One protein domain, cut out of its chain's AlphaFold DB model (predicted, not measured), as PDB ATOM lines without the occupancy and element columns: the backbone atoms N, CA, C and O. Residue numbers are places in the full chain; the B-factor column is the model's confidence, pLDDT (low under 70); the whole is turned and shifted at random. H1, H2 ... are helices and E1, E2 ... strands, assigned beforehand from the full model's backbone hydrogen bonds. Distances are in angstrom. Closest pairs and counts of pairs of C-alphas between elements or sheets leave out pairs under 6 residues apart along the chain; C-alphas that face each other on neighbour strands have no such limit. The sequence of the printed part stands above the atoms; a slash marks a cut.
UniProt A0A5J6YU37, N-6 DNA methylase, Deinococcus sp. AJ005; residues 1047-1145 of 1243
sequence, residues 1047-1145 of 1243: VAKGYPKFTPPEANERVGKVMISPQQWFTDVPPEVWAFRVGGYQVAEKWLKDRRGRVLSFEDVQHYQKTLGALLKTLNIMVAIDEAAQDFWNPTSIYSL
ATOM      1  N   VAL A1047     100.351  73.658  74.252       97.44
ATOM      2  CA  VAL A1047     100.727  74.357  73.012       97.44
ATOM      3  C   VAL A1047     100.632  73.373  71.845       97.44
ATOM      4  O   VAL A1047     101.508  72.530  71.636       97.44
ATOM      5  N   ALA A1048      99.552  73.460  71.076       96.56
ATOM      6  CA  ALA A1048      99.212  72.477  70.059       96.56
ATOM      7  C   ALA A1048     100.140  72.524  68.827       96.56
ATOM      8  O   ALA A1048     100.786  73.527  68.504       96.56
ATOM      9  N   LYS A1049     100.175  71.420  68.070       94.50
ATOM     10  CA  LYS A1049     100.904  71.350  66.794       94.50
ATOM     11  C   LYS A1049     100.371  72.416  65.826       94.50
ATOM     12  O   LYS A1049      99.170  72.519  65.602       94.50
ATOM     13  N   GLY A1050     101.278  73.198  65.237       92.88
ATOM     14  CA  GLY A1050     100.930  74.304  64.334       92.88
ATOM     15  C   GLY A1050     100.683  75.656  65.017       92.88
ATOM     16  O   GLY A1050     100.394  76.619  64.314       92.88
ATOM     17  N   TYR A1051     100.836  75.742  66.342       95.44
ATOM     18  CA  TYR A1051     100.762  76.970  67.149       95.44
ATOM     19  C   TYR A1051     102.162  77.342  67.693       95.44
ATOM     20  O   TYR A1051     103.078  76.520  67.589       95.44
ATOM     21  N   PRO A1052     102.423  78.559  68.204       96.50
ATOM     22  CA  PRO A1052     101.500  79.682  68.364       96.50
ATOM     23  C   PRO A1052     101.057  80.296  67.030       96.50
ATOM     24  O   PRO A1052     101.755  80.175  66.023       96.50
ATOM     25  N   LYS A1053      99.897  80.959  67.030       96.06
ATOM     26  CA  LYS A1053      99.408  81.781  65.911       96.06
ATOM     27  C   LYS A1053      98.905  83.117  66.435       96.06
ATOM     28  O   LYS A1053      98.185  83.140  67.427       96.06
ATOM     29  N   PHE A1054      99.238  84.205  65.753       96.00
ATOM     30  CA  PHE A1054      98.683  85.517  66.066       96.00
ATOM     31  C   PHE A1054      97.454  85.787  65.208       96.00
ATOM     32  O   PHE A1054      97.493  85.626  63.989       96.00
ATOM     33  N   THR A1055      96.371  86.176  65.866       94.44
ATOM     34  CA  THR A1055      95.174  86.712  65.228       94.44
ATOM     35  C   THR A1055      95.250  88.229  65.375       94.44
ATOM     36  O   THR A1055      95.241  88.695  66.519       94.44
ATOM     37  N   PRO A1056      95.385  88.988  64.273       88.50
ATOM     38  CA  PRO A1056      95.446  90.442  64.338       88.50
ATOM     39  C   PRO A1056      94.140  91.030  64.904       88.50
ATOM     40  O   PRO A1056      93.119  90.336  64.900       88.50
ATOM     41  N   PRO A1057      94.172  92.279  65.408       88.06
ATOM     42  CA  PRO A1057      92.966  92.990  65.832       88.06
ATOM     43  C   PRO A1057      91.914  93.054  64.718       88.06
ATOM     44  O   PRO A1057      92.256  93.134  63.535       88.06
ATOM     45  N   GLU A1058      90.636  93.050  65.098       82.44
ATOM     46  CA  GLU A1058      89.542  93.375  64.177       82.44
ATOM     47  C   GLU A1058      89.562  94.874  63.816       82.44
ATOM     48  O   GLU A1058      90.213  95.683  64.482       82.44
ATOM     49  N   ALA A1059      88.862  95.267  62.746       69.56
ATOM     50  CA  ALA A1059      88.791  96.671  62.341       69.56
ATOM     51  C   ALA A1059      88.262  97.536  63.505       69.56
ATOM     52  O   ALA A1059      87.165  97.289  64.006       69.56
ATOM     53  N   ASN A1060      89.032  98.561  63.896       70.88
ATOM     54  CA  ASN A1060      88.845  99.448  65.062       70.88
ATOM     55  C   ASN A1060      89.373  98.945  66.426       70.88
ATOM     56  O   ASN A1060      89.240  99.664  67.418       70.88
ATOM     57  N   GLU A1061      90.020  97.779  66.503       78.88
ATOM     58  CA  GLU A1061      90.751  97.334  67.699       78.88
ATOM     59  C   GLU A1061      92.262  97.606  67.576       78.88
ATOM     60  O   GLU A1061      92.820  97.666  66.483       78.88
ATOM     61  N   ARG A1062      92.955  97.767  68.713       81.69
ATOM     62  CA  ARG A1062      94.421  97.972  68.753       81.69
ATOM     63  C   ARG A1062      95.209  96.730  69.174       81.69
ATOM     64  O   ARG A1062      96.435  96.744  69.156       81.69
ATOM     65  N   VAL A1063      94.524  95.664  69.587       89.25
ATOM     66  CA  VAL A1063      95.139  94.481  70.198       89.25
ATOM     67  C   VAL A1063      94.596  93.189  69.596       89.25
ATOM     68  O   VAL A1063      93.409  93.071  69.326       89.25
ATOM     69  N   GLY A1064      95.475  92.212  69.390       92.38
ATOM     70  CA  GLY A1064      95.147  90.896  68.850       92.38
ATOM     71  C   GLY A1064      95.157  89.780  69.898       92.38
ATOM     72  O   GLY A1064      95.246  90.008  71.109       92.38
ATOM     73  N   LYS A1065      95.084  88.535  69.409       95.44
ATOM     74  CA  LYS A1065      95.095  87.305  70.221       95.44
ATOM     75  C   LYS A1065      96.262  86.402  69.835       95.44
ATOM     76  O   LYS A1065      96.477  86.140  68.653       95.44
ATOM     77  N   VAL A1066      96.970  85.851  70.820       97.38
ATOM     78  CA  VAL A1066      98.003  84.822  70.599       97.38
ATOM     79  C   VAL A1066      97.431  83.455  70.948       97.38
ATOM     80  O   VAL A1066      97.287  83.099  72.114       97.38
ATOM     81  N   MET A1067      97.105  82.675  69.927       97.38
ATOM     82  CA  MET A1067      96.532  81.339  70.050       97.38
ATOM     83  C   MET A1067      97.618  80.321  70.414       97.38
ATOM     84  O   MET A1067      98.636  80.249  69.719       97.38
ATOM     85  N   ILE A1068      97.380  79.493  71.436       97.62
ATOM     86  CA  ILE A1068      98.217  78.314  71.749       97.62
ATOM     87  C   ILE A1068      97.591  77.009  71.245       97.62
ATOM     88  O   ILE A1068      98.293  76.025  71.023       97.62
ATOM     89  N   SER A1069      96.281  77.022  71.022       96.81
ATOM     90  CA  SER A1069      95.481  75.957  70.424       96.81
ATOM     91  C   SER A1069      94.279  76.600  69.714       96.81
ATOM     92  O   SER A1069      94.088  77.815  69.829       96.81
ATOM     93  N   PRO A1070      93.440  75.848  68.979       95.50
ATOM     94  CA  PRO A1070      92.226  76.431  68.411       95.50
ATOM     95  C   PRO A1070      91.248  76.968  69.477       95.50
ATOM     96  O   PRO A1070      90.407  77.804  69.157       95.50
ATOM     97  N   GLN A1071      91.340  76.497  70.728       94.62
ATOM     98  CA  GLN A1071      90.392  76.802  71.805       94.62
ATOM     99  C   GLN A1071      90.954  77.710  72.912       94.62
ATOM    100  O   GLN A1071      90.166  78.258  73.683       94.62
ATOM    101  N   GLN A1072      92.277  77.884  73.011       97.19
ATOM    102  CA  GLN A1072      92.920  78.679  74.065       97.19
ATOM    103  C   GLN A1072      93.911  79.704  73.506       97.19
ATOM    104  O   GLN A1072      94.657  79.430  72.560       97.19
ATOM    105  N   TRP A1073      93.926  80.893  74.112       97.38
ATOM    106  CA  TRP A1073      94.707  82.036  73.648       97.38
ATOM    107  C   TRP A1073      95.002  83.048  74.754       97.38
ATOM    108  O   TRP A1073      94.282  83.120  75.751       97.38
ATOM    109  N   PHE A1074      96.023  83.868  74.521       97.75
ATOM    110  CA  PHE A1074      96.264  85.116  75.240       97.75
ATOM    111  C   PHE A1074      95.554  86.278  74.529       97.75
ATOM    112  O   PHE A1074      95.545  86.322  73.297       97.75
ATOM    113  N   THR A1075      94.940  87.195  75.278       95.44
ATOM    114  CA  THR A1075      94.265  88.403  74.757       95.44
ATOM    115  C   THR A1075      95.124  89.651  74.912       95.44
ATOM    116  O   THR A1075      96.163  89.610  75.562       95.44
ATOM    117  N   ASP A1076      94.666  90.763  74.337       93.69
ATOM    118  CA  ASP A1076      95.206  92.111  74.548       93.69
ATOM    119  C   ASP A1076      96.689  92.255  74.170       93.69
ATOM    120  O   ASP A1076      97.450  92.952  74.840       93.69
ATOM    121  N   VAL A1077      97.108  91.574  73.094       94.88
ATOM    122  CA  VAL A1077      98.497  91.599  72.609       94.88
ATOM    123  C   VAL A1077      98.620  92.533  71.401       94.88
ATOM    124  O   VAL A1077      98.097  92.196  70.335       94.88
ATOM    125  N   PRO A1078      99.313  93.679  71.510       93.44
ATOM    126  CA  PRO A1078      99.544  94.563  70.370       93.44
ATOM    127  C   PRO A1078     100.383  93.895  69.260       93.44
ATOM    128  O   PRO A1078     101.292  93.113  69.575       93.44
ATOM    129  N   PRO A1079     100.134  94.196  67.970       91.31
ATOM    130  CA  PRO A1079     100.920  93.658  66.854       91.31
ATOM    131  C   PRO A1079     102.431  93.911  66.969       91.31
ATOM    132  O   PRO A1079     103.226  93.019  66.681       91.31
ATOM    133  N   GLU A1080     102.837  95.086  67.442       89.56
ATOM    134  CA  GLU A1080     104.233  95.481  67.646       89.56
ATOM    135  C   GLU A1080     104.928  94.660  68.742       89.56
ATOM    136  O   GLU A1080     106.093  94.296  68.596       89.56
ATOM    137  N   VAL A1081     104.201  94.270  69.798       93.31
ATOM    138  CA  VAL A1081     104.706  93.367  70.848       93.31
ATOM    139  C   VAL A1081     104.899  91.961  70.294       93.31
ATOM    140  O   VAL A1081     105.908  91.312  70.573       93.31
ATOM    141  N   TRP A1082     103.947  91.487  69.484       94.19
ATOM    142  CA  TRP A1082     104.076  90.202  68.804       94.19
ATOM    143  C   TRP A1082     105.272  90.193  67.848       94.19
ATOM    144  O   TRP A1082     106.008  89.207  67.825       94.19
ATOM    145  N   ALA A1083     105.474  91.272  67.089       90.06
ATOM    146  CA  ALA A1083     106.536  91.410  66.096       90.06
ATOM    147  C   ALA A1083     107.923  91.702  66.694       90.06
ATOM    148  O   ALA A1083     108.918  91.534  65.989       90.06
ATOM    149  N   PHE A1084     108.008  92.101  67.970       90.44
ATOM    150  CA  PHE A1084     109.260  92.514  68.602       90.44
ATOM    151  C   PHE A1084     110.341  91.428  68.519       90.44
ATOM    152  O   PHE A1084     110.126  90.253  68.865       90.44
ATOM    153  N   ARG A1085     111.538  91.837  68.087       88.25
ATOM    154  CA  ARG A1085     112.687  90.955  67.900       88.25
ATOM    155  C   ARG A1085     113.821  91.282  68.870       88.25
ATOM    156  O   ARG A1085     114.037  92.421  69.257       88.25
ATOM    157  N   VAL A1086     114.563  90.243  69.240       87.81
ATOM    158  CA  VAL A1086     115.894  90.355  69.846       87.81
ATOM    159  C   VAL A1086     116.830  89.492  69.008       87.81
ATOM    160  O   VAL A1086     116.666  88.269  68.906       87.81
ATOM    161  N   GLY A1087     117.769  90.139  68.320       81.69
ATOM    162  CA  GLY A1087     118.459  89.552  67.176       81.69
ATOM    163  C   GLY A1087     117.462  88.976  66.165       81.69
ATOM    164  O   GLY A1087     116.467  89.597  65.815       81.69
ATOM    165  N   GLY A1088     117.687  87.742  65.713       77.19
ATOM    166  CA  GLY A1088     116.786  87.087  64.757       77.19
ATOM    167  C   GLY A1088     115.605  86.328  65.380       77.19
ATOM    168  O   GLY A1088     114.984  85.532  64.669       77.19
ATOM    169  N   TYR A1089     115.327  86.489  66.681       86.12
ATOM    170  CA  TYR A1089     114.217  85.823  67.369       86.12
ATOM    171  C   TYR A1089     113.056  86.784  67.609       86.12
ATOM    172  O   TYR A1089     113.213  87.779  68.303       86.12
ATOM    173  N   GLN A1090     111.879  86.440  67.088       91.56
ATOM    174  CA  GLN A1090     110.621  87.058  67.499       91.56
ATOM    175  C   GLN A1090     110.232  86.490  68.866       91.56
ATOM    176  O   GLN A1090     109.855  85.320  68.964       91.56
ATOM    177  N   VAL A1091     110.409  87.282  69.923       93.12
ATOM    178  CA  VAL A1091     110.467  86.786  71.311       93.12
ATOM    179  C   VAL A1091     109.162  86.100  71.717       93.12
ATOM    180  O   VAL A1091     109.175  84.944  72.150       93.12
ATOM    181  N   ALA A1092     108.031  86.781  71.507       95.00
ATOM    182  CA  ALA A1092     106.707  86.293  71.882       95.00
ATOM    183  C   ALA A1092     106.316  84.997  71.146       95.00
ATOM    184  O   ALA A1092     105.703  84.109  71.739       95.00
ATOM    185  N   GLU A1093     106.692  84.846  69.872       95.50
ATOM    186  CA  GLU A1093     106.445  83.613  69.112       95.50
ATOM    187  C   GLU A1093     107.373  82.485  69.584       95.50
ATOM    188  O   GLU A1093     106.924  81.372  69.871       95.50
ATOM    189  N   LYS A1094     108.681  82.765  69.658       94.06
ATOM    190  CA  LYS A1094     109.717  81.755  69.902       94.06
ATOM    191  C   LYS A1094     109.523  81.049  71.240       94.06
ATOM    192  O   LYS A1094     109.637  79.825  71.285       94.06
ATOM    193  N   TRP A1095     109.190  81.794  72.293       96.12
ATOM    194  CA  TRP A1095     109.036  81.247  73.642       96.12
ATOM    195  C   TRP A1095     107.937  80.173  73.725       96.12
ATOM    196  O   TRP A1095     108.155  79.103  74.300       96.12
ATOM    197  N   LEU A1096     106.779  80.420  73.094       97.12
ATOM    198  CA  LEU A1096     105.681  79.448  73.005       97.12
ATOM    199  C   LEU A1096     106.006  78.314  72.031       97.12
ATOM    200  O   LEU A1096     105.706  77.153  72.298       97.12
ATOM    201  N   LYS A1097     106.638  78.635  70.899       95.88
ATOM    202  CA  LYS A1097     107.020  77.656  69.876       95.88
ATOM    203  C   LYS A1097     107.932  76.559  70.425       95.88
ATOM    204  O   LYS A1097     107.772  75.403  70.041       95.88
ATOM    205  N   ASP A1098     108.835  76.904  71.335       94.00
ATOM    206  CA  ASP A1098     109.736  75.946  71.987       94.00
ATOM    207  C   ASP A1098     109.036  75.048  73.012       94.00
ATOM    208  O   ASP A1098     109.593  74.036  73.424       94.00
ATOM    209  N   ARG A1099     107.803  75.389  73.393       94.94
ATOM    210  CA  ARG A1099     106.955  74.628  74.317       94.94
ATOM    211  C   ARG A1099     105.864  73.829  73.594       94.94
ATOM    212  O   ARG A1099     104.942  73.335  74.234       94.94
ATOM    213  N   ARG A1100     105.952  73.662  72.269       96.06
ATOM    214  CA  ARG A1100     105.029  72.809  71.495       96.06
ATOM    215  C   ARG A1100     104.945  71.401  72.084       96.06
ATOM    216  O   ARG A1100     105.962  70.757  72.313       96.06
ATOM    217  N   GLY A1101     103.721  70.923  72.282       95.50
ATOM    218  CA  GLY A1101     103.427  69.629  72.895       95.50
ATOM    219  C   GLY A1101     103.536  69.608  74.422       95.50
ATOM    220  O   GLY A1101     103.231  68.578  75.015       95.50
ATOM    221  N   ARG A1102     103.936  70.712  75.070       94.69
ATOM    222  CA  ARG A1102     103.959  70.836  76.533       94.69
ATOM    223  C   ARG A1102     102.688  71.509  77.043       94.69
ATOM    224  O   ARG A1102     102.124  72.376  76.375       94.69
ATOM    225  N   VAL A1103     102.286  71.116  78.249       96.69
ATOM    226  CA  VAL A1103     101.272  71.801  79.057       96.69
ATOM    227  C   VAL A1103     101.929  73.024  79.693       96.69
ATOM    228  O   VAL A1103     102.964  72.884  80.342       96.69
ATOM    229  N   LEU A1104     101.345  74.206  79.512       96.44
ATOM    230  CA  LEU A1104     101.785  75.411  80.211       96.44
ATOM    231  C   LEU A1104     101.323  75.355  81.670       96.44
ATOM    232  O   LEU A1104     100.125  75.232  81.951       96.44
ATOM    233  N   SER A1105     102.277  75.463  82.593       95.12
ATOM    234  CA  SER A1105     102.000  75.639  84.019       95.12
ATOM    235  C   SER A1105     101.399  77.020  84.313       95.12
ATOM    236  O   SER A1105     101.358  77.915  83.462       95.12
ATOM    237  N   PHE A1106     100.928  77.221  85.544       94.94
ATOM    238  CA  PHE A1106     100.477  78.538  85.993       94.94
ATOM    239  C   PHE A1106     101.611  79.571  85.916       94.94
ATOM    240  O   PHE A1106     101.407  80.698  85.460       94.94
ATOM    241  N   GLU A1107     102.817  79.165  86.306       94.50
ATOM    242  CA  GLU A1107     104.035  79.960  86.239       94.50
ATOM    243  C   GLU A1107     104.418  80.274  84.788       94.50
ATOM    244  O   GLU A1107     104.767  81.417  84.503       94.50
ATOM    245  N   ASP A1108     104.273  79.323  83.858       96.06
ATOM    246  CA  ASP A1108     104.511  79.543  82.424       96.06
ATOM    247  C   ASP A1108     103.577  80.613  81.846       96.06
ATOM    248  O   ASP A1108     104.022  81.517  81.137       96.06
ATOM    249  N   VAL A1109     102.277  80.539  82.158       96.81
ATOM    250  CA  VAL A1109     101.288  81.531  81.708       96.81
ATOM    251  C   VAL A1109     101.652  82.919  82.240       96.81
ATOM    252  O   VAL A1109     101.660  83.890  81.481       96.81
ATOM    253  N   GLN A1110     102.017  83.021  83.521       96.81
ATOM    254  CA  GLN A1110     102.437  84.291  84.111       96.81
ATOM    255  C   GLN A1110     103.750  84.814  83.536       96.81
ATOM    256  O   GLN A1110     103.877  86.018  83.311       96.81
ATOM    257  N   HIS A1111     104.726  83.935  83.315       96.94
ATOM    258  CA  HIS A1111     106.002  84.274  82.698       96.94
ATOM    259  C   HIS A1111     105.771  84.853  81.309       96.94
ATOM    260  O   HIS A1111     106.286  85.922  80.997       96.94
ATOM    261  N   TYR A1112     104.927  84.206  80.505       97.75
ATOM    262  CA  TYR A1112     104.595  84.696  79.175       97.75
ATOM    263  C   TYR A1112     103.912  86.070  79.215       97.75
ATOM    264  O   TYR A1112     104.339  86.981  78.510       97.75
ATOM    265  N   GLN A1113     102.928  86.270  80.097       98.00
ATOM    266  CA  GLN A1113     102.279  87.577  80.281       98.00
ATOM    267  C   GLN A1113     103.263  88.670  80.723       98.00
ATOM    268  O   GLN A1113     103.155  89.812  80.276       98.00
ATOM    269  N   LYS A1114     104.223  88.338  81.597       98.19
ATOM    270  CA  LYS A1114     105.289  89.266  81.997       98.19
ATOM    271  C   LYS A1114     106.219  89.592  80.835       98.19
ATOM    272  O   LYS A1114     106.563  90.753  80.661       98.19
ATOM    273  N   THR A1115     106.582  88.606  80.018       97.94
ATOM    274  CA  THR A1115     107.364  88.826  78.794       97.94
ATOM    275  C   THR A1115     106.639  89.792  77.861       97.94
ATOM    276  O   THR A1115     107.229  90.782  77.447       97.94
ATOM    277  N   LEU A1116     105.344  89.587  77.601       97.62
ATOM    278  CA  LEU A1116     104.546  90.511  76.786       97.62
ATOM    279  C   LEU A1116     104.532  91.939  77.365       97.62
ATOM    280  O   LEU A1116     104.704  92.909  76.628       97.62
ATOM    281  N   GLY A1117     104.369  92.075  78.685       97.31
ATOM    282  CA  GLY A1117     104.382  93.376  79.355       97.31
ATOM    283  C   GLY A1117     105.750  94.058  79.349       97.31
ATOM    284  O   GLY A1117     105.817  95.274  79.169       97.31
ATOM    285  N   ALA A1118     106.834  93.290  79.487       98.00
ATOM    286  CA  ALA A1118     108.198  93.788  79.350       98.00
ATOM    287  C   ALA A1118     108.421  94.363  77.948       98.00
ATOM    288  O   ALA A1118     108.800  95.520  77.839       98.00
ATOM    289  N   LEU A1119     108.084  93.611  76.895       96.56
ATOM    290  CA  LEU A1119     108.240  94.045  75.501       96.56
ATOM    291  C   LEU A1119     107.470  95.341  75.195       96.56
ATOM    292  O   LEU A1119     108.017  96.252  74.577       96.56
ATOM    293  N   LEU A1120     106.225  95.461  75.673       95.25
ATOM    294  CA  LEU A1120     105.441  96.690  75.511       95.25
ATOM    295  C   LEU A1120     106.101  97.890  76.206       95.25
ATOM    296  O   LEU A1120     106.137  98.994  75.666       95.25
ATOM    297  N   LYS A1121     106.613  97.700  77.423       96.62
ATOM    298  CA  LYS A1121     107.299  98.770  78.156       96.62
ATOM    299  C   LYS A1121     108.638  99.131  77.519       96.62
ATOM    300  O   LYS A1121     108.940 100.315  77.431       96.62
ATOM    301  N   THR A1122     109.369  98.155  76.990       96.12
ATOM    302  CA  THR A1122     110.608  98.373  76.239       96.12
ATOM    303  C   THR A1122     110.388  99.294  75.046       96.12
ATOM    304  O   THR A1122     111.138 100.251  74.900       96.12
ATOM    305  N   LEU A1123     109.332  99.080  74.250       89.69
ATOM    306  CA  LEU A1123     108.988  99.964  73.126       89.69
ATOM    307  C   LEU A1123     108.812 101.426  73.565       89.69
ATOM    308  O   LEU A1123     109.356 102.329  72.938       89.69
ATOM    309  N   ASN A1124     108.111 101.656  74.678       90.25
ATOM    310  CA  ASN A1124     107.900 103.005  75.213       90.25
ATOM    311  C   ASN A1124     109.198 103.630  75.747       90.25
ATOM    312  O   ASN A1124     109.463 104.804  75.512       90.25
ATOM    313  N   ILE A1125     110.025 102.850  76.451       93.44
ATOM    314  CA  ILE A1125     111.289 103.355  76.996       93.44
ATOM    315  C   ILE A1125     112.288 103.658  75.877       93.44
ATOM    316  O   ILE A1125     113.010 104.639  75.977       93.44
ATOM    317  N   MET A1126     112.314 102.881  74.791       90.94
ATOM    318  CA  MET A1126     113.168 103.175  73.632       90.94
ATOM    319  C   MET A1126     112.874 104.558  73.032       90.94
ATOM    320  O   MET A1126     113.811 105.262  72.667       90.94
ATOM    321  N   VAL A1127     111.603 104.977  73.003       87.56
ATOM    322  CA  VAL A1127     111.215 106.344  72.610       87.56
ATOM    323  C   VAL A1127     111.724 107.368  73.628       87.56
ATOM    324  O   VAL A1127     112.404 108.318  73.250       87.56
ATOM    325  N   ALA A1128     111.491 107.135  74.924       88.06
ATOM    326  CA  ALA A1128     111.946 108.032  75.990       88.06
ATOM    327  C   ALA A1128     113.481 108.186  76.046       88.06
ATOM    328  O   ALA A1128     113.991 109.235  76.433       88.06
ATOM    329  N   ILE A1129     114.234 107.151  75.658       91.25
ATOM    330  CA  ILE A1129     115.697 107.203  75.539       91.25
ATOM    331  C   ILE A1129     116.112 108.203  74.462       91.25
ATOM    332  O   ILE A1129     117.000 109.017  74.710       91.25
ATOM    333  N   ASP A1130     115.490 108.152  73.284       85.25
ATOM    334  CA  ASP A1130     115.815 109.068  72.190       85.25
ATOM    335  C   ASP A1130     115.391 110.504  72.511       85.25
ATOM    336  O   ASP A1130     116.139 111.433  72.215       85.25
ATOM    337  N   GLU A1131     114.268 110.697  73.208       82.31
ATOM    338  CA  GLU A1131     113.867 112.008  73.740       82.31
ATOM    339  C   GLU A1131     114.891 112.550  74.751       82.31
ATOM    340  O   GLU A1131     115.318 113.700  74.662       82.31
ATOM    341  N   ALA A1132     115.365 111.715  75.682       82.88
ATOM    342  CA  ALA A1132     116.374 112.105  76.671       82.88
ATOM    343  C   ALA A1132     117.767 112.371  76.061       82.88
ATOM    344  O   ALA A1132     118.638 112.945  76.725       82.88
ATOM    345  N   ALA A1133     117.995 111.952  74.814       81.06
ATOM    346  CA  ALA A1133     119.285 112.007  74.134       81.06
ATOM    347  C   ALA A1133     119.239 112.727  72.770       81.06
ATOM    348  O   ALA A1133     120.169 112.589  71.972       81.06
ATOM    349  N   GLN A1134     118.200 113.531  72.526       63.78
ATOM    350  CA  GLN A1134     117.842 114.121  71.227       63.78
ATOM    351  C   GLN A1134     118.985 114.898  70.531       63.78
ATOM    352  O   GLN A1134     119.107 114.841  69.309       63.78
ATOM    353  N   ASP A1135     119.884 115.528  71.300       64.81
ATOM    354  CA  ASP A1135     121.078 116.243  70.798       64.81
ATOM    355  C   ASP A1135     122.405 115.506  71.045       64.81
ATOM    356  O   ASP A1135     123.472 115.942  70.612       64.81
ATOM    357  N   PHE A1136     122.362 114.392  71.774       70.75
ATOM    358  CA  PHE A1136     123.549 113.646  72.182       70.75
ATOM    359  C   PHE A1136     124.050 112.713  71.078       70.75
ATOM    360  O   PHE A1136     125.254 112.592  70.871       70.75
ATOM    361  N   TRP A1137     123.129 112.080  70.344       68.00
ATOM    362  CA  TRP A1137     123.474 111.181  69.237       68.00
ATOM    363  C   TRP A1137     123.769 111.914  67.927       68.00
ATOM    364  O   TRP A1137     124.289 111.300  66.999       68.00
ATOM    365  N   ASN A1138     123.387 113.191  67.823       60.50
ATOM    366  CA  ASN A1138     123.481 113.970  66.592       60.50
ATOM    367  C   ASN A1138     123.924 115.420  66.878       60.50
ATOM    368  O   ASN A1138     123.113 116.348  66.807       60.50
ATOM    369  N   PRO A1139     125.212 115.642  67.195       48.44
ATOM    370  CA  PRO A1139     125.730 116.968  67.533       48.44
ATOM    371  C   PRO A1139     125.681 117.965  66.360       48.44
ATOM    372  O   PRO A1139     125.763 119.170  66.594       48.44
ATOM    373  N   THR A1140     125.510 117.495  65.120       40.38
ATOM    374  CA  THR A1140     125.395 118.288  63.878       40.38
ATOM    375  C   THR A1140     123.968 118.422  63.349       40.38
ATOM    376  O   THR A1140     123.758 119.048  62.307       40.38
ATOM    377  N   SER A1141     122.970 117.869  64.039       39.31
ATOM    378  CA  SER A1141     121.580 118.030  63.627       39.31
ATOM    379  C   SER A1141     121.201 119.513  63.672       39.31
ATOM    380  O   SER A1141     121.573 120.252  64.579       39.31
ATOM    381  N   ILE A1142     120.413 119.971  62.704       35.09
ATOM    382  CA  ILE A1142     119.855 121.333  62.690       35.09
ATOM    383  C   ILE A1142     119.148 121.668  64.027       35.09
ATOM    384  O   ILE A1142     119.070 122.836  64.405       35.09
ATOM    385  N   TYR A1143     118.702 120.656  64.780       33.19
ATOM    386  CA  TYR A1143     118.145 120.768  66.130       33.19
ATOM    387  C   TYR A1143     119.169 121.265  67.176       33.19
ATOM    388  O   TYR A1143     118.858 122.190  67.928       33.19
ATOM    389  N   SER A1144     120.415 120.777  67.148       32.78
ATOM    390  CA  SER A1144     121.483 121.217  68.064       32.78
ATOM    391  C   SER A1144     121.978 122.639  67.739       32.78
ATOM    392  O   SER A1144     122.351 123.406  68.633       32.78
ATOM    393  N   LEU A1145     121.914 123.038  66.460       28.62
ATOM    394  CA  LEU A1145     122.189 124.408  66.010       28.62
ATOM    395  C   LEU A1145     121.075 125.384  66.443       28.62
ATOM    396  O   LEU A1145     121.362 126.518  66.833       28.62
TER     397      LEU A1145
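Overview. This is residues 1047 to 1145 of the 1243 residues of the protein "N-6 DNA methylase" of Deinococcus sp. AJ005 (UniProt A0A5J6YU37). A small head, made of a three-stranded antiparallel sheet, E1 E2 E3, with the short helices H1 and H2 beside it, sits along the first part of one long helix, H3. The last part of H3 sticks out from this head as an arm, residues 1124 to 1133 standing free, and the short helix H4 lies at the arm's far end. The printed part has 99 residues, with three named strands followed by four named helices, in the order E1 E2 E3 H1 H2 H3 H4; the class is mixed, helices and strands. The whole is loose, with a radius of gyration of the C-alphas of 17.4 A, and elongated, spanning 57 by 29 by 22 A.

Along the chain. E1 is residues 1053 to 1055 and begins at C-alpha 1053, (99.408, 81.781, 65.911). E2 is residues 1064 to 1067, and E3, residues 1073 to 1077, is 10.3 A long from first to last C-alpha. H1 is residues 1079 to 1083, and H2, residues 1091 to 1097, is 9.9 A long. H3, residues 1106 to 1132, is 38.3 A long and begins at C-alpha 1106, (100.477, 78.538, 85.993). H4, residues 1142 to 1145, ends at C-alpha 1145, (122.189, 124.408, 66.010).

Arrangement. The strands form a meander, each the antiparallel neighbour of the one before. E1 and E2 are a hairpin at 152 degrees, with N 1055 and O 1065 within hydrogen-bond range at 2.8 A. E2 and E3 are a hairpin at 156 degrees, with N 1066 and O 1074 at 2.9 A. H1, H2 and H3 are on the sheet, but each only grazes it, H3 with residues 1109 to 1120. H1 and H2 touch, the closest C-alphas being those of Trp 1082 and Ala 1092, 5.6 A apart. H2 and H3 are a helical hairpin at a shallow tilt of 18 degrees, opposite ways; H3 touches H2 with residues 1112 to 1116 alone, the closest C-alphas being those of Ala 1092 and Leu 1116, 6.8 A apart. H1 and H3 only just touch, with 3 pairs of C-alphas within 8 A, the closest those of Val 1081 and Leu 1120 at 5.8 A; here H3 uses residues 1116 to 1120 alone. H4 is apart from H3 and is not on the sheet. Every O i to N i+4 pair is within hydrogen-bond range in H1 and H3, and 2 of 3 in H2; H4 is too short for such a pair.

Size, cuts and confidence. The C-alphas of Gly 1101 and Leu 1145, the two farthest apart, are 58.3 A apart. The printed part has no cut, and none of its links is long. Mean pLDDT of the printed part is 87.2; residue 1059, residues 1134 to 1135 and residues 1137 to 1145 are under 70, and H4 has a mean of 32.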